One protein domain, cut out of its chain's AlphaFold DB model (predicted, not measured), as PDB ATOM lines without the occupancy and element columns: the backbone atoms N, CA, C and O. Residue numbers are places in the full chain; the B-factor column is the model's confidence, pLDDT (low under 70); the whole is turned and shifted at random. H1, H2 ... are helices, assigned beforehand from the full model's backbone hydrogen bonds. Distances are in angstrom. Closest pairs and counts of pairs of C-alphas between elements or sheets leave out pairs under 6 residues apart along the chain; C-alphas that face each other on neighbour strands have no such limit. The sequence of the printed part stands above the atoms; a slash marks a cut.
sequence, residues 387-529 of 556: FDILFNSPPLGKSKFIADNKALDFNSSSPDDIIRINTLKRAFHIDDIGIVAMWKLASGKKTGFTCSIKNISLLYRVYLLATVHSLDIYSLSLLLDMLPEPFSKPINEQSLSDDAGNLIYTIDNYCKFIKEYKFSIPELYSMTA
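This is residues 387 to 529 of the 556 residues of an uncharacterized protein of Proteus vulgaris (UniProt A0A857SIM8). An elongated body of seven crossed helices: H3, H4 and H5 pack together in the middle, H1 and H2 make one end with a long loop, and H7 lies beside H5 towards the other end, where the long H6 crosses near H5. The printed part has 143 residues, with H1 to H7 in order and no named strand; the class is all helix. It is compact, with a radius of gyration of the C-alphas of 16.2 A and spans of 51 by 28 by 26 A.

H1, residues 387 to 392, begins at C-alpha 387 (27.727, -47.470, 53.032). H2 is residues 415 to 428, 20.1 A long; H3 432 to 443, 17.2 A; H4 453 to 468, 21.8 A; H5 473 to 482, 14.4 A; H6 497 to 517, 30.5 A. H7, residues 521 to 528, ends at C-alpha 528 (44.590, -42.105, 18.865).

H1 touches H2 at residues 423 to 427 alone, C-alphas 390 and 427 being closest at 5.5 A. H3 and H4 touch, about perpendicular at 75 degrees, closest at C-alphas 442 and 458, 5.9 A. H5, the hub, touches H3 (C-alphas 434 and 473, 6.8 A), H4 (466 and 476, 6.1 A) and H7 (475 and 521, 6.4 A), the last at a shallow tilt of 20 degrees, the same way. H6 is close to H5 but not clearly touching, at C-alphas 479 and 507, 7.8 A. H1 and H7 are apart. Every O i to N i+4 pair is within hydrogen-bond range in H1, H2, H4, H5, H6 and H7; in H3, 7 of 8 are.

C-alphas 398 and 517 are the two farthest apart, 50.7 A. The printed part has no cut. The links H1 to H2 and H5 to H6 are long. Mean pLDDT of the printed part is 88.5, and no printed residue is under 70.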
ATOM      1  N   PHE A 387      28.322 -48.803  53.086       90.94
ATOM      2  CA  PHE A 387      27.727 -47.470  53.032       90.94
ATOM      3  C   PHE A 387      28.097 -46.619  54.257       90.94
ATOM      4  O   PHE A 387      28.507 -45.466  54.118       90.94
ATOM      5  N   ASP A 388      27.989 -47.177  55.463       89.25
ATOM      6  CA  ASP A 388      28.323 -46.453  56.690       89.25
ATOM      7  C   ASP A 388      29.830 -46.262  56.877       89.25
ATOM      8  O   ASP A 388      30.254 -45.230  57.405       89.25
ATOM      9  N   ILE A 389      30.643 -47.215  56.418       89.44
ATOM     10  CA  ILE A 389      32.105 -47.099  56.408       89.44
ATOM     11  C   ILE A 389      32.527 -45.933  55.506       89.44
ATOM     12  O   ILE A 389      33.302 -45.079  55.933       89.44
ATOM     13  N   LEU A 390      31.976 -45.848  54.292       90.69
ATOM     14  CA  LEU A 390      32.348 -44.823  53.314       90.69
ATOM     15  C   LEU A 390      31.843 -43.426  53.688       90.69
ATOM     16  O   LEU A 390      32.580 -42.446  53.572       90.69
ATOM     17  N   PHE A 391      30.585 -43.309  54.120       91.25
ATOM     18  CA  PHE A 391      29.937 -41.999  54.240       91.25
ATOM     19  C   PHE A 391      29.739 -41.527  55.683       91.25
ATOM     20  O   PHE A 391      29.678 -40.319  55.916       91.25
ATOM     21  N   ASN A 392      29.675 -42.440  56.657       90.56
ATOM     22  CA  ASN A 392      29.256 -42.131  58.029       90.56
ATOM     23  C   ASN A 392      30.328 -42.399  59.098       90.56
ATOM     24  O   ASN A 392      30.041 -42.225  60.281       90.56
ATOM     25  N   SER A 393      31.556 -42.756  58.710       87.50
ATOM     26  CA  SER A 393      32.635 -43.096  59.649       87.50
ATOM     27  C   SER A 393      33.888 -42.229  59.428       87.50
ATOM     28  O   SER A 393      34.763 -42.606  58.653       87.50
ATOM     29  N   PRO A 394      34.012 -41.048  60.075       86.19
ATOM     30  CA  PRO A 394      32.998 -40.348  60.880       86.19
ATOM     31  C   PRO A 394      31.947 -39.629  60.005       86.19
ATOM     32  O   PRO A 394      32.184 -39.433  58.808       86.19
ATOM     33  N   PRO A 395      30.789 -39.219  60.557       85.88
ATOM     34  CA  PRO A 395      29.790 -38.449  59.816       85.88
ATOM     35  C   PRO A 395      30.238 -36.989  59.637       85.88
ATOM     36  O   PRO A 395      30.830 -36.397  60.542       85.88
ATOM     37  N   LEU A 396      29.939 -36.388  58.479       80.88
ATOM     38  CA  LEU A 396      30.146 -34.951  58.266       80.88
ATOM     39  C   LEU A 396      28.913 -34.175  58.725       80.88
ATOM     40  O   LEU A 396      27.853 -34.252  58.113       80.88
ATOM     41  N   GLY A 397      29.076 -33.377  59.779       74.88
ATOM     42  CA  GLY A 397      28.004 -32.562  60.343       74.88
ATOM     43  C   GLY A 397      27.231 -33.269  61.460       74.88
ATOM     44  O   GLY A 397      27.756 -34.149  62.137       74.88
ATOM     45  N   LYS A 398      25.990 -32.825  61.703       73.88
ATOM     46  CA  LYS A 398      25.148 -33.319  62.813       73.88
ATOM     47  C   LYS A 398      24.304 -34.545  62.447       73.88
ATOM     48  O   LYS A 398      23.878 -35.268  63.342       73.88
ATOM     49  N   SER A 399      24.034 -34.760  61.161       77.94
ATOM     50  CA  SER A 399      23.208 -35.853  60.640       77.94
ATOM     51  C   SER A 399      24.051 -36.857  59.857       77.94
ATOM     52  O   SER A 399      25.065 -36.509  59.256       77.94
ATOM     53  N   LYS A 400      23.620 -38.123  59.858       85.75
ATOM     54  CA  LYS A 400      24.199 -39.152  58.990       85.75
ATOM     55  C   LYS A 400      23.817 -38.885  57.536       85.75
ATOM     56  O   LYS A 400      22.710 -38.424  57.254       85.75
ATOM     57  N   PHE A 401      24.716 -39.224  56.624       87.94
ATOM     58  CA  PHE A 401      24.440 -39.229  55.199       87.94
ATOM     59  C   PHE A 401      23.449 -40.346  54.863       87.94
ATOM     60  O   PHE A 401      23.595 -41.480  55.324       87.94
ATOM     61  N   ILE A 402      22.434 -40.016  54.063       88.56
ATOM     62  CA  ILE A 402      21.364 -40.931  53.658       88.56
ATOM     63  C   ILE A 402      21.134 -40.850  52.148       88.56
ATOM     64  O   ILE A 402      21.206 -39.780  51.548       88.56
ATOM     65  N   ALA A 403      20.827 -41.995  51.538       88.94
ATOM     66  CA  ALA A 403      20.407 -42.076  50.143       88.94
ATOM     67  C   ALA A 403      18.880 -41.897  50.052       88.94
ATOM     68  O   ALA A 403      18.129 -42.867  50.158       88.94
ATOM     69  N   ASP A 404      18.431 -40.653  49.899       88.12
ATOM     70  CA  ASP A 404      17.026 -40.219  49.949       88.12
ATOM     71  C   ASP A 404      16.444 -39.820  48.582       88.12
ATOM     72  O   ASP A 404      15.343 -39.282  48.507       88.12
ATOM     73  N   ASN A 405      17.164 -40.089  47.487       90.25
ATOM     74  CA  ASN A 405      16.793 -39.695  46.120       90.25
ATOM     75  C   ASN A 405      16.661 -38.175  45.907       90.25
ATOM     76  O   ASN A 405      16.147 -37.753  44.869       90.25
ATOM     77  N   LYS A 406      17.154 -37.344  46.834       89.94
ATOM     78  CA  LYS A 406      17.169 -35.888  46.676       89.94
ATOM     79  C   LYS A 406      17.977 -35.502  45.433       89.94
ATOM     80  O   LYS A 406      19.104 -35.973  45.254       89.94
ATOM     81  N   ALA A 407      17.413 -34.654  44.573       90.88
ATOM     82  CA  ALA A 407      18.156 -34.056  43.466       90.88
ATOM     83  C   ALA A 407      19.268 -33.161  44.025       90.88
ATOM     84  O   ALA A 407      19.022 -32.369  44.934       90.88
ATOM     85  N   LEU A 408      20.481 -33.315  43.502       88.31
ATOM     86  CA  LEU A 408      21.658 -32.612  43.991       88.31
ATOM     87  C   LEU A 408      22.398 -32.000  42.802       88.31
ATOM     88  O   LEU A 408      22.889 -32.711  41.925       88.31
ATOM     89  N   ASP A 409      22.462 -30.673  42.790       87.88
ATOM     90  CA  ASP A 409      23.319 -29.921  41.880       87.88
ATOM     91  C   ASP A 409      24.700 -29.762  42.522       87.88
ATOM     92  O   ASP A 409      24.811 -29.245  43.634       87.88
ATOM     93  N   PHE A 410      25.750 -30.199  41.824       85.38
ATOM     94  CA  PHE A 410      27.129 -30.100  42.304       85.38
ATOM     95  C   PHE A 410      27.602 -28.648  42.484       85.38
ATOM     96  O   PHE A 410      28.560 -28.424  43.213       85.38
ATOM     97  N   ASN A 411      26.914 -27.669  41.880       85.06
ATOM     98  CA  ASN A 411      27.199 -26.241  42.052       85.06
ATOM     99  C   ASN A 411      26.255 -25.544  43.052       85.06
ATOM    100  O   ASN A 411      26.202 -24.315  43.095       85.06
ATOM    101  N   SER A 412      25.471 -26.300  43.829       85.62
ATOM    102  CA  SER A 412      24.528 -25.730  44.798       85.62
ATOM    103  C   SER A 412      25.247 -24.992  45.932       85.62
ATOM    104  O   SER A 412      26.157 -25.524  46.566       85.62
ATOM    105  N   SER A 413      24.766 -23.788  46.254       85.44
ATOM    106  CA  SER A 413      25.223 -22.993  47.406       85.44
ATOM    107  C   SER A 413      24.443 -23.288  48.697       85.44
ATOM    108  O   SER A 413      24.633 -22.604  49.704       85.44
ATOM    109  N   SER A 414      23.525 -24.261  48.686       88.19
ATOM    110  CA  SER A 414      22.730 -24.626  49.863       88.19
ATOM    111  C   SER A 414      23.597 -25.334  50.918       88.19
ATOM    112  O   SER A 414      24.273 -26.304  50.575       88.19
ATOM    113  N   PRO A 415      23.553 -24.943  52.210       84.31
ATOM    114  CA  PRO A 415      24.363 -25.577  53.256       84.31
ATOM    115  C   PRO A 415      24.185 -27.101  53.365       84.31
ATOM    116  O   PRO A 415      25.162 -27.812  53.588       84.31
ATOM    117  N   ASP A 416      22.962 -27.615  53.180       84.25
ATOM    118  CA  ASP A 416      22.684 -29.064  53.209       84.25
ATOM    119  C   ASP A 416      23.297 -29.789  52.000       84.25
ATOM    120  O   ASP A 416      23.879 -30.866  52.137       84.25
ATOM    121  N   ASP A 417      23.226 -29.174  50.817       86.56
ATOM    122  CA  ASP A 417      23.811 -29.735  49.596       86.56
ATOM    123  C   ASP A 417      25.339 -29.719  49.665       86.56
ATOM    124  O   ASP A 417      25.973 -30.711  49.316       86.56
ATOM    125  N   ILE A 418      25.935 -28.653  50.209       86.75
ATOM    126  CA  ILE A 418      27.384 -28.549  50.428       86.75
ATOM    127  C   ILE A 418      27.875 -29.675  51.346       86.75
ATOM    128  O   ILE A 418      28.897 -30.299  51.056       86.75
ATOM    129  N   ILE A 419      27.155 -29.988  52.430       88.00
ATOM    130  CA  ILE A 419      27.514 -31.102  53.324       88.00
ATOM    131  C   ILE A 419      27.454 -32.439  52.574       88.00
ATOM    132  O   ILE A 419      28.371 -33.257  52.703       88.00
ATOM    133  N   ARG A 420      26.423 -32.663  51.750       88.44
ATOM    134  CA  ARG A 420      26.288 -33.885  50.937       88.44
ATOM    135  C   ARG A 420      27.403 -34.014  49.904       88.44
ATOM    136  O   ARG A 420      28.027 -35.069  49.826       88.44
ATOM    137  N   ILE A 421      27.697 -32.944  49.169       89.44
ATOM    138  CA  ILE A 421      28.776 -32.903  48.174       89.44
ATOM    139  C   ILE A 421      30.120 -33.148  48.860       89.44
ATOM    140  O   ILE A 421      30.871 -34.012  48.426       89.44
ATOM    141  N   ASN A 422      30.405 -32.478  49.980       89.62
ATOM    142  CA  ASN A 422      31.639 -32.694  50.740       89.62
ATOM    143  C   ASN A 422      31.745 -34.120  51.300       89.62
ATOM    144  O   ASN A 422      32.844 -34.670  51.361       89.62
ATOM    145  N   THR A 423      30.624 -34.746  51.666       91.50
ATOM    146  CA  THR A 423      30.605 -36.150  52.098       91.50
ATOM    147  C   THR A 423      30.987 -37.088  50.953       91.50
ATOM    148  O   THR A 423      31.834 -37.956  51.152       91.50
ATOM    149  N   LEU A 424      30.432 -36.877  49.752       91.44
ATOM    150  CA  LEU A 424      30.803 -37.629  48.547       91.44
ATOM    151  C   LEU A 424      32.268 -37.386  48.155       91.44
ATOM    152  O   LEU A 424      33.003 -38.337  47.911       91.44
ATOM    153  N   LYS A 425      32.719 -36.124  48.167       91.44
ATOM    154  CA  LYS A 425      34.108 -35.746  47.866       91.44
ATOM    155  C   LYS A 425      35.103 -36.405  48.812       91.44
ATOM    156  O   LYS A 425      36.119 -36.925  48.363       91.44
ATOM    157  N   ARG A 426      34.795 -36.439  50.112       91.44
ATOM    158  CA  ARG A 426      35.618 -37.143  51.101       91.44
ATOM    159  C   ARG A 426      35.649 -38.646  50.842       91.44
ATOM    160  O   ARG A 426      36.725 -39.225  50.899       91.44
ATOM    161  N   ALA A 427      34.497 -39.262  50.580       91.19
ATOM    162  CA  ALA A 427      34.402 -40.708  50.386       91.19
ATOM    163  C   ALA A 427      35.162 -41.196  49.141       91.19
ATOM    164  O   ALA A 427      35.658 -42.318  49.133       91.19
ATOM    165  N   PHE A 428      35.251 -40.364  48.100       91.00
ATOM    166  CA  PHE A 428      35.915 -40.704  46.838       91.00
ATOM    167  C   PHE A 428      37.271 -40.008  46.648       91.00
ATOM    168  O   PHE A 428      37.887 -40.168  45.602       91.00
ATOM    169  N   HIS A 429      37.742 -39.235  47.630       88.81
ATOM    170  CA  HIS A 429      39.002 -38.483  47.567       88.81
ATOM    171  C   HIS A 429      39.138 -37.581  46.320       88.81
ATOM    172  O   HIS A 429      40.179 -37.560  45.667       88.81
ATOM    173  N   ILE A 430      38.086 -36.820  45.999       89.81
ATOM    174  CA  ILE A 430      38.002 -35.968  44.797       89.81
ATOM    175  C   ILE A 430      37.720 -34.496  45.118       89.81
ATOM    176  O   ILE A 430      37.197 -34.155  46.181       89.81
ATOM    177  N   ASP A 431      38.023 -33.629  44.154       88.81
ATOM    178  CA  ASP A 431      37.693 -32.205  44.153       88.81
ATOM    179  C   ASP A 431      36.351 -31.911  43.442       88.81
ATOM    180  O   ASP A 431      35.627 -32.810  42.997       88.81
ATOM    181  N   ASP A 432      35.989 -30.627  43.364       86.81
ATOM    182  CA  ASP A 432      34.728 -30.171  42.761       86.81
ATOM    183  C   ASP A 432      34.657 -30.426  41.247       86.81
ATOM    184  O   ASP A 432      33.581 -30.659  40.699       86.81
ATOM    185  N   ILE A 433      35.799 -30.431  40.556       86.88
ATOM    186  CA  ILE A 433      35.856 -30.746  39.123       86.88
ATOM    187  C   ILE A 433      35.758 -32.265  38.922       86.88
ATOM    188  O   ILE A 433      35.026 -32.741  38.046       86.88
ATOM    189  N   GLY A 434      36.429 -33.034  39.779       87.44
ATOM    190  CA  GLY A 434      36.474 -34.488  39.759       87.44
ATOM    191  C   GLY A 434      35.105 -35.128  39.949       87.44
ATOM    192  O   GLY A 434      34.781 -36.065  39.223       87.44
ATOM    193  N   ILE A 435      34.247 -34.606  40.836       89.62
ATOM    194  CA  ILE A 435      32.897 -35.172  41.031       89.62
ATOM    195  C   ILE A 435      32.013 -35.027  39.784       89.62
ATOM    196  O   ILE A 435      31.279 -35.952  39.426       89.62
ATOM    197  N   VAL A 436      32.139 -33.909  39.062       89.88
ATOM    198  CA  VAL A 436      31.434 -33.685  37.790       89.88
ATOM    199  C   VAL A 436      31.994 -34.601  36.699       89.88
ATOM    200  O   VAL A 436      31.223 -35.180  35.928       89.88
ATOM    201  N   ALA A 437      33.319 -34.773  36.645       89.69
ATOM    202  CA  ALA A 437      33.969 -35.700  35.721       89.69
ATOM    203  C   ALA A 437      33.528 -37.152  35.973       89.69
ATOM    204  O   ALA A 437      33.133 -37.843  35.034       89.69
ATOM    205  N   MET A 438      33.485 -37.590  37.235       92.31
ATOM    206  CA  MET A 438      32.993 -38.916  37.611       92.31
ATOM    207  C   MET A 438      31.539 -39.130  37.204       92.31
ATOM    208  O   MET A 438      31.204 -40.190  36.682       92.31
ATOM    209  N   TRP A 439      30.666 -38.134  37.393       93.00
ATOM    210  CA  TRP A 439      29.268 -38.263  36.980       93.00
ATOM    211  C   TRP A 439      29.111 -38.363  35.459       93.00
ATOM    212  O   TRP A 439      28.293 -39.152  34.974       93.00
ATOM    213  N   LYS A 440      29.943 -37.629  34.708       91.06
ATOM    214  CA  LYS A 440      30.009 -37.737  33.248       91.06
ATOM    215  C   LYS A 440      30.431 -39.141  32.814       91.06
ATOM    216  O   LYS A 440      29.784 -39.696  31.934       91.06
ATOM    217  N   LEU A 441      31.454 -39.727  33.440       90.19
ATOM    218  CA  LEU A 441      31.887 -41.102  33.153       90.19
ATOM    219  C   LEU A 441      30.827 -42.139  33.544       90.19
ATOM    220  O   LEU A 441      30.576 -43.093  32.811       90.19
ATOM    221  N   ALA A 442      30.162 -41.932  34.681       90.44
ATOM    222  CA  ALA A 442      29.149 -42.847  35.187       90.44
ATOM    223  C   ALA A 442      27.871 -42.873  34.336       90.44
ATOM    224  O   ALA A 442      27.298 -43.941  34.153       90.44
ATOM    225  N   SER A 443      27.387 -41.711  33.879       88.88
ATOM    226  CA  SER A 443      26.029 -41.551  33.325       88.88
ATOM    227  C   SER A 443      25.959 -40.937  31.924       88.88
ATOM    228  O   SER A 443      24.869 -40.810  31.363       88.88
ATOM    229  N   GLY A 444      27.084 -40.453  31.391       86.44
ATOM    230  CA  GLY A 444      27.146 -39.649  30.167       86.44
ATOM    231  C   GLY A 444      26.667 -38.200  30.335       86.44
ATOM    232  O   GLY A 444      26.802 -37.394  29.414       86.44
ATOM    233  N   LYS A 445      26.126 -37.828  31.504       87.06
ATOM    234  CA  LYS A 445      25.559 -36.500  31.783       87.06
ATOM    235  C   LYS A 445      26.453 -35.708  32.733       87.06
ATOM    236  O   LYS A 445      27.100 -36.267  33.607       87.06
ATOM    237  N   LYS A 446      26.456 -34.380  32.592       82.56
ATOM    238  CA  LYS A 446      27.162 -33.471  33.520       82.56
ATOM    239  C   LYS A 446      26.287 -32.991  34.682       82.56
ATOM    240  O   LYS A 446      26.812 -32.547  35.692       82.56
ATOM    241  N   THR A 447      24.964 -33.079  34.545       83.62
ATOM    242  CA  THR A 447      23.976 -32.595  35.522       83.62
ATOM    243  C   THR A 447      22.876 -33.638  35.743       83.62
ATOM    244  O   THR A 447      22.870 -34.695  35.104       83.62
ATOM    245  N   GLY A 448      21.950 -33.365  36.668       84.44
ATOM    246  CA  GLY A 448      20.813 -34.249  36.953       84.44
ATOM    247  C   GLY A 448      21.151 -35.426  37.871       84.44
ATOM    248  O   GLY A 448      20.511 -36.474  37.785       84.44
ATOM    249  N   PHE A 449      22.162 -35.272  38.728       90.25
ATOM    250  CA  PHE A 449      22.476 -36.260  39.750       90.25
ATOM    251  C   PHE A 449      21.394 -36.265  40.843       90.25
ATOM    252  O   PHE A 449      20.926 -35.223  41.306       90.25
ATOM    253  N   THR A 450      20.996 -37.461  41.267       92.12
ATOM    254  CA  THR A 450      20.126 -37.665  42.432       92.12
ATOM    255  C   THR A 450      20.838 -38.552  43.440       92.12
ATOM    256  O   THR A 450      21.484 -39.524  43.044       92.12
ATOM    257  N   CYS A 451      20.687 -38.256  44.734       89.50
ATOM    258  CA  CYS A 451      21.257 -39.010  45.859       89.50
ATOM    259  C   CYS A 451      20.541 -40.356  46.074       89.50
ATOM    260  O   CYS A 451      20.094 -40.684  47.172       89.50
ATOM    261  N   SER A 452      20.375 -41.129  45.004       92.88
ATOM    262  CA  SER A 452      19.869 -42.495  45.036       92.88
ATOM    263  C   SER A 452      21.014 -43.468  45.298       92.88
ATOM    264  O   SER A 452      22.154 -43.229  44.892       92.88
ATOM    265  N   ILE A 453      20.717 -44.610  45.924       91.62
ATOM    266  CA  ILE A 453      21.735 -45.645  46.160       91.62
ATOM    267  C   ILE A 453      22.370 -46.119  44.847       91.62
ATOM    268  O   ILE A 453      23.576 -46.336  44.796       91.62
ATOM    269  N   LYS A 454      21.583 -46.190  43.769       90.94
ATOM    270  CA  LYS A 454      22.051 -46.565  42.434       90.94
ATOM    271  C   LYS A 454      23.100 -45.581  41.913       90.94
ATOM    272  O   LYS A 454      24.183 -46.001  41.524       90.94
ATOM    273  N   ASN A 455      22.819 -44.280  41.957       92.56
ATOM    274  CA  ASN A 455      23.746 -43.266  41.446       92.56
ATOM    275  C   ASN A 455      25.002 -43.128  42.312       92.56
ATOM    276  O   ASN A 455      26.096 -42.980  41.776       92.56
ATOM    277  N   ILE A 456      24.864 -43.216  43.639       93.25
ATOM    278  CA  ILE A 456      26.011 -43.203  44.558       93.25
ATOM    279  C   ILE A 456      26.907 -44.420  44.298       93.25
ATOM    280  O   ILE A 456      28.127 -44.288  44.237       93.25
ATOM    281  N   SER A 457      26.308 -45.594  44.073       93.12
ATOM    282  CA  SER A 457      27.050 -46.812  43.730       93.12
ATOM    283  C   SER A 457      27.753 -46.689  42.382       93.12
ATOM    284  O   SER A 457      28.891 -47.120  42.262       93.12
ATOM    285  N   LEU A 458      27.123 -46.060  41.384       92.44
ATOM    286  CA  LEU A 458      27.753 -45.791  40.089       92.44
ATOM    287  C   LEU A 458      28.975 -44.869  40.216       92.44
ATOM    288  O   LEU A 458      30.008 -45.161  39.621       92.44
ATOM    289  N   LEU A 459      28.895 -43.800  41.017       93.75
ATOM    290  CA  LEU A 459      30.066 -42.963  41.306       93.75
ATOM    291  C   LEU A 459      31.164 -43.776  41.997       93.75
ATOM    292  O   LEU A 459      32.323 -43.712  41.599       93.75
ATOM    293  N   TYR A 460      30.799 -44.596  42.983       94.50
ATOM    294  CA  TYR A 460      31.774 -45.433  43.671       94.50
ATOM    295  C   TYR A 460      32.433 -46.463  42.744       94.50
ATOM    296  O   TYR A 460      33.628 -46.707  42.870       94.50
ATOM    297  N   ARG A 461      31.711 -47.006  41.755       93.12
ATOM    298  CA  ARG A 461      32.297 -47.871  40.716       93.12
ATOM    299  C   ARG A 461      33.347 -47.150  39.883       93.12
ATOM    300  O   ARG A 461      34.406 -47.721  39.668       93.12
ATOM    301  N   VAL A 462      33.091 -45.908  39.455       94.06
ATOM    302  CA  VAL A 462      34.095 -45.093  38.737       94.06
ATOM    303  C   VAL A 462      35.343 -44.912  39.604       94.06
ATOM    304  O   VAL A 462      36.460 -45.098  39.128       94.06
ATOM    305  N   TYR A 463      35.150 -44.585  40.883       94.44
ATOM    306  CA  TYR A 463      36.245 -44.419  41.837       94.44
ATOM    307  C   TYR A 463      37.055 -45.711  42.012       94.44
ATOM    308  O   TYR A 463      38.283 -45.686  41.926       94.44
ATOM    309  N   LEU A 464      36.379 -46.845  42.216       93.75
ATOM    310  CA  LEU A 464      37.028 -48.145  42.344       93.75
ATOM    311  C   LEU A 464      37.788 -48.507  41.070       93.75
ATOM    312  O   LEU A 464      38.939 -48.907  41.174       93.75
ATOM    313  N   LEU A 465      37.193 -48.302  39.892       93.69
ATOM    314  CA  LEU A 465      37.826 -48.576  38.603       93.69
ATOM    315  C   LEU A 465      39.124 -47.775  38.427       93.69
ATOM    316  O   LEU A 465      40.141 -48.326  38.023       93.69
ATOM    317  N   ALA A 466      39.126 -46.491  38.787       93.25
ATOM    318  CA  ALA A 466      40.342 -45.682  38.767       93.25
ATOM    319  C   ALA A 466      41.385 -46.220  39.767       93.25
ATOM    320  O   ALA A 466      42.545 -46.448  39.417       93.25
ATOM    321  N   THR A 467      40.945 -46.508  40.994       92.38
ATOM    322  CA  THR A 467      41.812 -46.937  42.100       92.38
ATOM    323  C   THR A 467      42.487 -48.284  41.832       92.38
ATOM    324  O   THR A 467      43.700 -48.395  42.010       92.38
ATOM    325  N   VAL A 468      41.751 -49.298  41.357       93.06
ATOM    326  CA  VAL A 468      42.308 -50.643  41.097       93.06
ATOM    327  C   VAL A 468      43.386 -50.631  40.015       93.06
ATOM    328  O   VAL A 468      44.335 -51.410  40.077       93.06
ATOM    329  N   HIS A 469      43.300 -49.702  39.061       92.12
ATOM    330  CA  HIS A 469      44.306 -49.524  38.013       92.12
ATOM    331  C   HIS A 469      45.383 -48.484  38.363       92.12
ATOM    332  O   HIS A 469      46.285 -48.252  37.557       92.12
ATOM    333  N   SER A 470      45.335 -47.895  39.566       91.12
ATOM    334  CA  SER A 470      46.230 -46.813  40.003       91.12
ATOM    335  C   SER A 470      46.204 -45.596  39.066       91.12
ATOM    336  O   SER A 470      47.245 -45.015  38.759       91.12
ATOM    337  N   LEU A 471      45.013 -45.233  38.589       91.94
ATOM    338  CA  LEU A 471      44.762 -44.086  37.721       91.94
ATOM    339  C   LEU A 471      44.025 -42.986  38.488       91.94
ATOM    340  O   LEU A 471      43.209 -43.268  39.365       91.94
ATOM    341  N   ASP A 472      44.258 -41.729  38.119       91.00
ATOM    342  CA  ASP A 472      43.357 -40.639  38.485       91.00
ATOM    343  C   ASP A 472      42.116 -40.617  37.565       91.00
ATOM    344  O   ASP A 472      42.088 -41.242  36.499       91.00
ATOM    345  N   ILE A 473      41.070 -39.888  37.967       91.12
ATOM    346  CA  ILE A 473      39.794 -39.826  37.233       91.12
ATOM    347  C   ILE A 473      39.958 -39.259  35.814       91.12
ATOM    348  O   ILE A 473      39.246 -39.678  34.900       91.12
ATOM    349  N   TYR A 474      40.883 -38.321  35.603       89.38
ATOM    350  CA  TYR A 474      41.108 -37.698  34.299       89.38
ATOM    351  C   TYR A 474      41.859 -38.647  33.366       89.38
ATOM    352  O   TYR A 474      41.458 -38.821  32.217       89.38
ATOM    353  N   SER A 475      42.885 -39.329  33.878       90.81
ATOM    354  CA  SER A 475      43.589 -40.403  33.176       90.81
ATOM    355  C   SER A 475      42.639 -41.538  32.790       90.81
ATOM    356  O   SER A 475      42.657 -41.988  31.645       90.81
ATOM    357  N   LEU A 476      41.751 -41.952  33.702       92.12
ATOM    358  CA  LEU A 476      40.701 -42.924  33.393       92.12
ATOM    359  C   LEU A 476      39.753 -42.399  32.305       92.12
ATOM    360  O   LEU A 476      39.409 -43.144  31.394       92.12
ATOM    361  N   SER A 477      39.358 -41.123  32.362       90.06
ATOM    362  CA  SER A 477      38.500 -40.516  31.337       90.06
ATOM    363  C   SER A 477      39.137 -40.561  29.951       90.06
ATOM    364  O   SER A 477      38.466 -40.937  28.996       90.06
ATOM    365  N   LEU A 478      40.412 -40.179  29.834       89.56
ATOM    366  CA  LEU A 478      41.135 -40.228  28.562       89.56
ATOM    367  C   LEU A 478      41.263 -41.664  28.062       89.56
ATOM    368  O   LEU A 478      41.096 -41.917  26.874       89.56
ATOM    369  N   LEU A 479      41.528 -42.607  28.969       91.06
ATOM    370  CA  LEU A 479      41.653 -44.016  28.627       91.06
ATOM    371  C   LEU A 479      40.346 -44.595  28.085       91.06
ATOM    372  O   LEU A 479      40.366 -45.213  27.026       91.06
ATOM    373  N   LEU A 480      39.220 -44.355  28.761       89.50
ATOM    374  CA  LEU A 480      37.902 -44.817  28.320       89.50
ATOM    375  C   LEU A 480      37.512 -44.236  26.953       89.50
ATOM    376  O   LEU A 480      36.964 -44.961  26.126       89.50
ATOM    377  N   ASP A 481      37.855 -42.973  26.680       86.62
ATOM    378  CA  ASP A 481      37.613 -42.340  25.375       86.62
ATOM    379  C   ASP A 481      38.420 -42.999  24.228       86.62
ATOM    380  O   ASP A 481      38.013 -42.908  23.066       86.62
ATOM    381  N   MET A 482      39.548 -43.662  24.529       87.75
ATOM    382  CA  MET A 482      40.356 -44.409  23.546       87.75
ATOM    383  C   MET A 482      39.841 -45.827  23.281       87.75
ATOM    384  O   MET A 482      40.201 -46.425  22.262       87.75
ATOM    385  N   LEU A 483      39.048 -46.399  24.192       88.31
ATOM    386  CA  LEU A 483      38.589 -47.779  24.063       88.31
ATOM    387  C   LEU A 483      37.562 -47.927  22.925       88.31
ATOM    388  O   LEU A 483      36.843 -46.983  22.593       88.31
ATOM    389  N   PRO A 484      37.467 -49.108  22.293       86.06
ATOM    390  CA  PRO A 484      36.397 -49.388  21.340       86.06
ATOM    391  C   PRO A 484      35.034 -49.523  22.040       86.06
ATOM    392  O   PRO A 484      34.951 -49.820  23.235       86.06
ATOM    393  N   GLU A 485      33.943 -49.361  21.285       82.06
ATOM    394  CA  GLU A 485      32.615 -49.747  21.775       82.06
ATOM    395  C   GLU A 485      32.582 -51.257  22.096       82.06
ATOM    396  O   GLU A 485      33.183 -52.040  21.357       82.06
ATOM    397  N   PRO A 486      31.882 -51.689  23.164       82.50
ATOM    398  CA  PRO A 486      31.004 -50.904  24.040       82.50
ATOM    399  C   PRO A 486      31.714 -50.215  25.223       82.50
ATOM    400  O   PRO A 486      31.065 -49.504  25.984       82.50
ATOM    401  N   PHE A 487      33.025 -50.391  25.397       84.56
ATOM    402  CA  PHE A 487      33.760 -49.935  26.585       84.56
ATOM    403  C   PHE A 487      33.939 -48.414  26.679       84.56
ATOM    404  O   PHE A 487      34.151 -47.896  27.771       84.56
ATOM    405  N   SER A 488      33.800 -47.698  25.560       82.50
ATOM    406  CA  SER A 488      33.767 -46.231  25.518       82.50
ATOM    407  C   SER A 488      32.430 -45.619  25.953       82.50
ATOM    408  O   SER A 488      32.302 -44.395  26.008       82.50
ATOM    409  N   LYS A 489      31.397 -46.438  26.199       85.69
ATOM    410  CA  LYS A 489      30.088 -45.957  26.653       85.69
ATOM    411  C   LYS A 489      30.093 -45.683  28.163       85.69
ATOM    412  O   LYS A 489      30.941 -46.212  28.884       85.69
ATOM    413  N   PRO A 490      29.156 -44.858  28.667       86.31
ATOM    414  CA  PRO A 490      29.017 -44.609  30.099       86.31
ATOM    415  C   PRO A 490      28.897 -45.894  30.932       86.31
ATOM    416  O   PRO A 490      28.257 -46.859  30.519       86.31
ATOM    417  N   ILE A 491      29.467 -45.897  32.142       87.38
ATOM    418  CA  ILE A 491      29.552 -47.110  32.984       87.38
ATOM    419  C   ILE A 491      28.166 -47.668  33.350       87.38
ATOM    420  O   ILE A 491      28.009 -48.869  33.545       87.38
ATOM    421  N   ASN A 492      27.127 -46.833  33.424       86.19
ATOM    422  CA  ASN A 492      25.760 -47.297  33.683       86.19
ATOM    423  C   ASN A 492      25.151 -48.147  32.553       86.19
ATOM    424  O   ASN A 492      24.115 -48.769  32.791       86.19
ATOM    425  N   GLU A 493      25.744 -48.152  31.357       82.38
ATOM    426  CA  GLU A 493      25.323 -49.005  30.240       82.38
ATOM    427  C   GLU A 493      25.905 -50.424  30.333       82.38
ATOM    428  O   GLU A 493      25.416 -51.330  29.664       82.38
ATOM    429  N   GLN A 494      26.891 -50.644  31.207       78.62
ATOM    430  CA  GLN A 494      27.437 -51.968  31.506       78.62
ATOM    431  C   GLN A 494      26.527 -52.661  32.516       78.62
ATOM    432  O   GLN A 494      26.565 -52.389  33.721       78.62
ATOM    433  N   SER A 495      25.638 -53.507  32.001       72.12
ATOM    434  CA  SER A 495      24.554 -54.093  32.793       72.12
ATOM    435  C   SER A 495      24.857 -55.517  33.251       72.12
ATOM    436  O   SER A 495      24.445 -55.896  34.351       72.12
ATOM    437  N   LEU A 496      25.621 -56.275  32.458       85.44
ATOM    438  CA  LEU A 496      25.983 -57.659  32.750       85.44
ATOM    439  C   LEU A 496      27.320 -57.748  33.495       85.44
ATOM    440  O   LEU A 496      28.184 -56.874  33.410       85.44
ATOM    441  N   SER A 497      27.509 -58.842  34.223       85.12
ATOM    442  CA  SER A 497      28.751 -59.176  34.919       85.12
ATOM    443  C   SER A 497      29.936 -59.294  33.973       85.12
ATOM    444  O   SER A 497      31.022 -58.832  34.324       85.12
ATOM    445  N   ASP A 498      29.721 -59.859  32.785       86.62
ATOM    446  CA  ASP A 498      30.752 -59.963  31.753       86.62
ATOM    447  C   ASP A 498      31.118 -58.596  31.175       86.62
ATOM    448  O   ASP A 498      32.295 -58.362  30.927       86.62
ATOM    449  N   ASP A 499      30.173 -57.659  31.039       86.62
ATOM    450  CA  ASP A 499      30.478 -56.299  30.566       86.62
ATOM    451  C   ASP A 499      31.471 -55.609  31.513       86.62
ATOM    452  O   ASP A 499      32.494 -55.076  31.079       86.62
ATOM    453  N   ALA A 500      31.191 -55.672  32.820       85.88
ATOM    454  CA  ALA A 500      32.042 -55.088  33.853       85.88
ATOM    455  C   ALA A 500      33.403 -55.800  33.944       85.88
ATOM    456  O   ALA A 500      34.445 -55.148  34.014       85.88
ATOM    457  N   GLY A 501      33.410 -57.136  33.906       86.50
ATOM    458  CA  GLY A 501      34.640 -57.929  33.923       86.50
ATOM    459  C   GLY A 501      35.537 -57.662  32.713       86.50
ATOM    460  O   GLY A 501      36.733 -57.402  32.866       86.50
ATOM    461  N   ASN A 502      34.949 -57.639  31.515       86.25
ATOM    462  CA  ASN A 502      35.656 -57.363  30.268       86.25
ATOM    463  C   ASN A 502      36.193 -55.927  30.224       86.25
ATOM    464  O   ASN A 502      37.296 -55.719  29.718       86.25
ATOM    465  N   LEU A 503      35.476 -54.944  30.786       89.25
ATOM    466  CA  LEU A 503      35.998 -53.581  30.913       89.25
ATOM    467  C   LEU A 503      37.279 -53.564  31.754       89.25
ATOM    468  O   LEU A 503      38.295 -53.028  31.316       89.25
ATOM    469  N   ILE A 504      37.238 -54.153  32.952       89.31
ATOM    470  CA  ILE A 504      38.375 -54.179  33.885       89.31
ATOM    471  C   ILE A 504      39.570 -54.890  33.250       89.31
ATOM    472  O   ILE A 504      40.709 -54.435  33.352       89.31
ATOM    473  N   TYR A 505      39.312 -56.003  32.564       86.56
ATOM    474  CA  TYR A 505      40.330 -56.737  31.826       86.56
ATOM    475  C   TYR A 505      40.942 -55.897  30.694       86.56
ATOM    476  O   TYR A 505      42.165 -55.829  30.555       86.56
ATOM    477  N   THR A 506      40.105 -55.197  29.926       88.25
ATOM    478  CA  THR A 506      40.547 -54.330  28.827       88.25
ATOM    479  C   THR A 506      41.402 -53.178  29.348       88.25
ATOM    480  O   THR A 506      42.496 -52.949  28.835       88.25
ATOM    481  N   ILE A 507      40.964 -52.490  30.404       90.88
ATOM    482  CA  ILE A 507      41.731 -51.400  31.017       90.88
ATOM    483  C   ILE A 507      43.077 -51.908  31.536       90.88
ATOM    484  O   ILE A 507      44.099 -51.269  31.295       90.88
ATOM    485  N   ASP A 508      43.116 -53.076  32.185       89.56
ATOM    486  CA  ASP A 508      44.373 -53.678  32.642       89.56
ATOM    487  C   ASP A 508      45.350 -53.941  31.490       89.56
ATOM    488  O   ASP A 508      46.536 -53.623  31.599       89.56
ATOM    489  N   ASN A 509      44.862 -54.472  30.368       88.12
ATOM    490  CA  ASN A 509      45.687 -54.718  29.190       88.12
ATOM    491  C   ASN A 509      46.261 -53.421  28.605       88.12
ATOM    492  O   ASN A 509      47.454 -53.365  28.307       88.12
ATOM    493  N   TYR A 510      45.452 -52.364  28.496       89.88
ATOM    494  CA  TYR A 510      45.942 -51.062  28.039       89.88
ATOM    495  C   TYR A 510      46.943 -50.456  29.030       89.88
ATOM    496  O   TYR A 510      47.991 -49.967  28.619       89.88
ATOM    497  N   CYS A 511      46.686 -50.537  30.335       91.19
ATOM    498  CA  CYS A 511      47.625 -50.083  31.361       91.19
ATOM    499  C   CYS A 511      48.961 -50.840  31.299       91.19
ATOM    500  O   CYS A 511      50.020 -50.231  31.459       91.19
ATOM    501  N   LYS A 512      48.933 -52.154  31.042       89.62
ATOM    502  CA  LYS A 512      50.138 -52.966  30.817       89.62
ATOM    503  C   LYS A 512      50.885 -52.526  29.567       89.62
ATOM    504  O   LYS A 512      52.084 -52.288  29.658       89.62
ATOM    505  N   PHE A 513      50.180 -52.341  28.452       90.62
ATOM    506  CA  PHE A 513      50.758 -51.838  27.206       90.62
ATOM    507  C   PHE A 513      51.438 -50.474  27.408       90.62
ATOM    508  O   PHE A 513      52.604 -50.297  27.073       90.62
ATOM    509  N   ILE A 514      50.751 -49.520  28.041       91.25
ATOM    510  CA  ILE A 514      51.286 -48.179  28.314       91.25
ATOM    511  C   ILE A 514      52.566 -48.260  29.156       91.25
ATOM    512  O   ILE A 514      53.554 -47.597  28.838       91.25
ATOM    513  N   LYS A 515      52.586 -49.113  30.189       91.25
ATOM    514  CA  LYS A 515      53.770 -49.335  31.035       91.25
ATOM    515  C   LYS A 515      54.919 -50.008  30.281       91.25
ATOM    516  O   LYS A 515      56.065 -49.598  30.452       91.25
ATOM    517  N   GLU A 516      54.630 -51.020  29.468       94.69
ATOM    518  CA  GLU A 516      55.626 -51.781  28.703       94.69
ATOM    519  C   GLU A 516      56.339 -50.901  27.672       94.69
ATOM    520  O   GLU A 516      57.570 -50.871  27.619       94.69
ATOM    521  N   TYR A 517      55.571 -50.113  26.916       92.94
ATOM    522  CA  TYR A 517      56.093 -49.219  25.881       92.94
ATOM    523  C   TYR A 517      56.481 -47.830  26.407       92.94
ATOM    524  O   TYR A 517      56.960 -46.998  25.640       92.94
ATOM    525  N   LYS A 518      56.332 -47.592  27.718       92.19
ATOM    526  CA  LYS A 518      56.679 -46.336  28.406       92.19
ATOM    527  C   LYS A 518      55.985 -45.099  27.823       92.19
ATOM    528  O   LYS A 518      56.566 -44.016  27.819       92.19
ATOM    529  N   PHE A 519      54.750 -45.256  27.353       90.50
ATOM    530  CA  PHE A 519      53.908 -44.128  26.965       90.50
ATOM    531  C   PHE A 519      53.281 -43.472  28.197       90.50
ATOM    532  O   PHE A 519      53.081 -44.114  29.229       90.50
ATOM    533  N   SER A 520      52.897 -42.204  28.079       90.19
ATOM    534  CA  SER A 520      51.901 -41.597  28.961       90.19
ATOM    535  C   SER A 520      50.495 -41.708  28.353       90.19
ATOM    536  O   SER A 520      50.320 -41.761  27.134       90.19
ATOM    537  N   ILE A 521      49.464 -41.733  29.205       90.00
ATOM    538  CA  ILE A 521      48.061 -41.766  28.754       90.00
ATOM    539  C   ILE A 521      47.725 -40.572  27.833       90.00
ATOM    540  O   ILE A 521      47.122 -40.807  26.786       90.00
ATOM    541  N   PRO A 522      48.128 -39.318  28.138       89.56
ATOM    542  CA  PRO A 522      47.866 -38.180  27.252       89.56
ATOM    543  C   PRO A 522      48.574 -38.265  25.893       89.56
ATOM    544  O   PRO A 522      48.006 -37.836  24.885       89.56
ATOM    545  N   GLU A 523      49.788 -38.822  25.836       88.62
ATOM    546  CA  GLU A 523      50.493 -39.052  24.566       88.62
ATOM    547  C   GLU A 523      49.731 -40.056  23.706       88.62
ATOM    548  O   GLU A 523      49.423 -39.769  22.550       88.62
ATOM    549  N   LEU A 524      49.348 -41.198  24.290       89.12
ATOM    550  CA  LEU A 524      48.587 -42.220  23.572       89.12
ATOM    551  C   LEU A 524      47.223 -41.688  23.112       89.12
ATOM    552  O   LEU A 524      46.797 -41.969  21.991       89.12
ATOM    553  N   TYR A 525      46.564 -40.868  23.936       88.69
ATOM    554  CA  TYR A 525      45.321 -40.196  23.562       88.69
ATOM    555  C   TYR A 525      45.533 -39.274  22.366       88.69
ATOM    556  O   TYR A 525      44.791 -39.349  21.395       88.69
ATOM    557  N   SER A 526      46.586 -38.457  22.380       86.19
ATOM    558  CA  SER A 526      46.895 -37.545  21.272       86.19
ATOM    559  C   SER A 526      47.180 -38.293  19.963       86.19
ATOM    560  O   SER A 526      46.820 -37.811  18.893       86.19
ATOM    561  N   MET A 527      47.775 -39.489  20.036       87.25
ATOM    562  CA  MET A 527      48.038 -40.341  18.869       87.25
ATOM    563  C   MET A 527      46.785 -41.051  18.334       87.25
ATOM    564  O   MET A 527      46.734 -41.393  17.154       87.25
ATOM    565  N   THR A 528      45.790 -41.305  19.189       87.00
ATOM    566  CA  THR A 528      44.590 -42.105  18.865       87.00
ATOM    567  C   THR A 528      43.306 -41.276  18.763       87.00
ATOM    568  O   THR A 528      42.258 -41.797  18.367       87.00
ATOM    569  N   ALA A 529      43.367 -39.983  19.094       81.94
ATOM    570  CA  ALA A 529      42.225 -39.087  19.116       81.94
ATOM    571  C   ALA A 529      41.553 -38.999  17.740       81.94
ATOM    572  O   ALA A 529      42.169 -38.666  16.732       81.94
TER     573      ALA A 529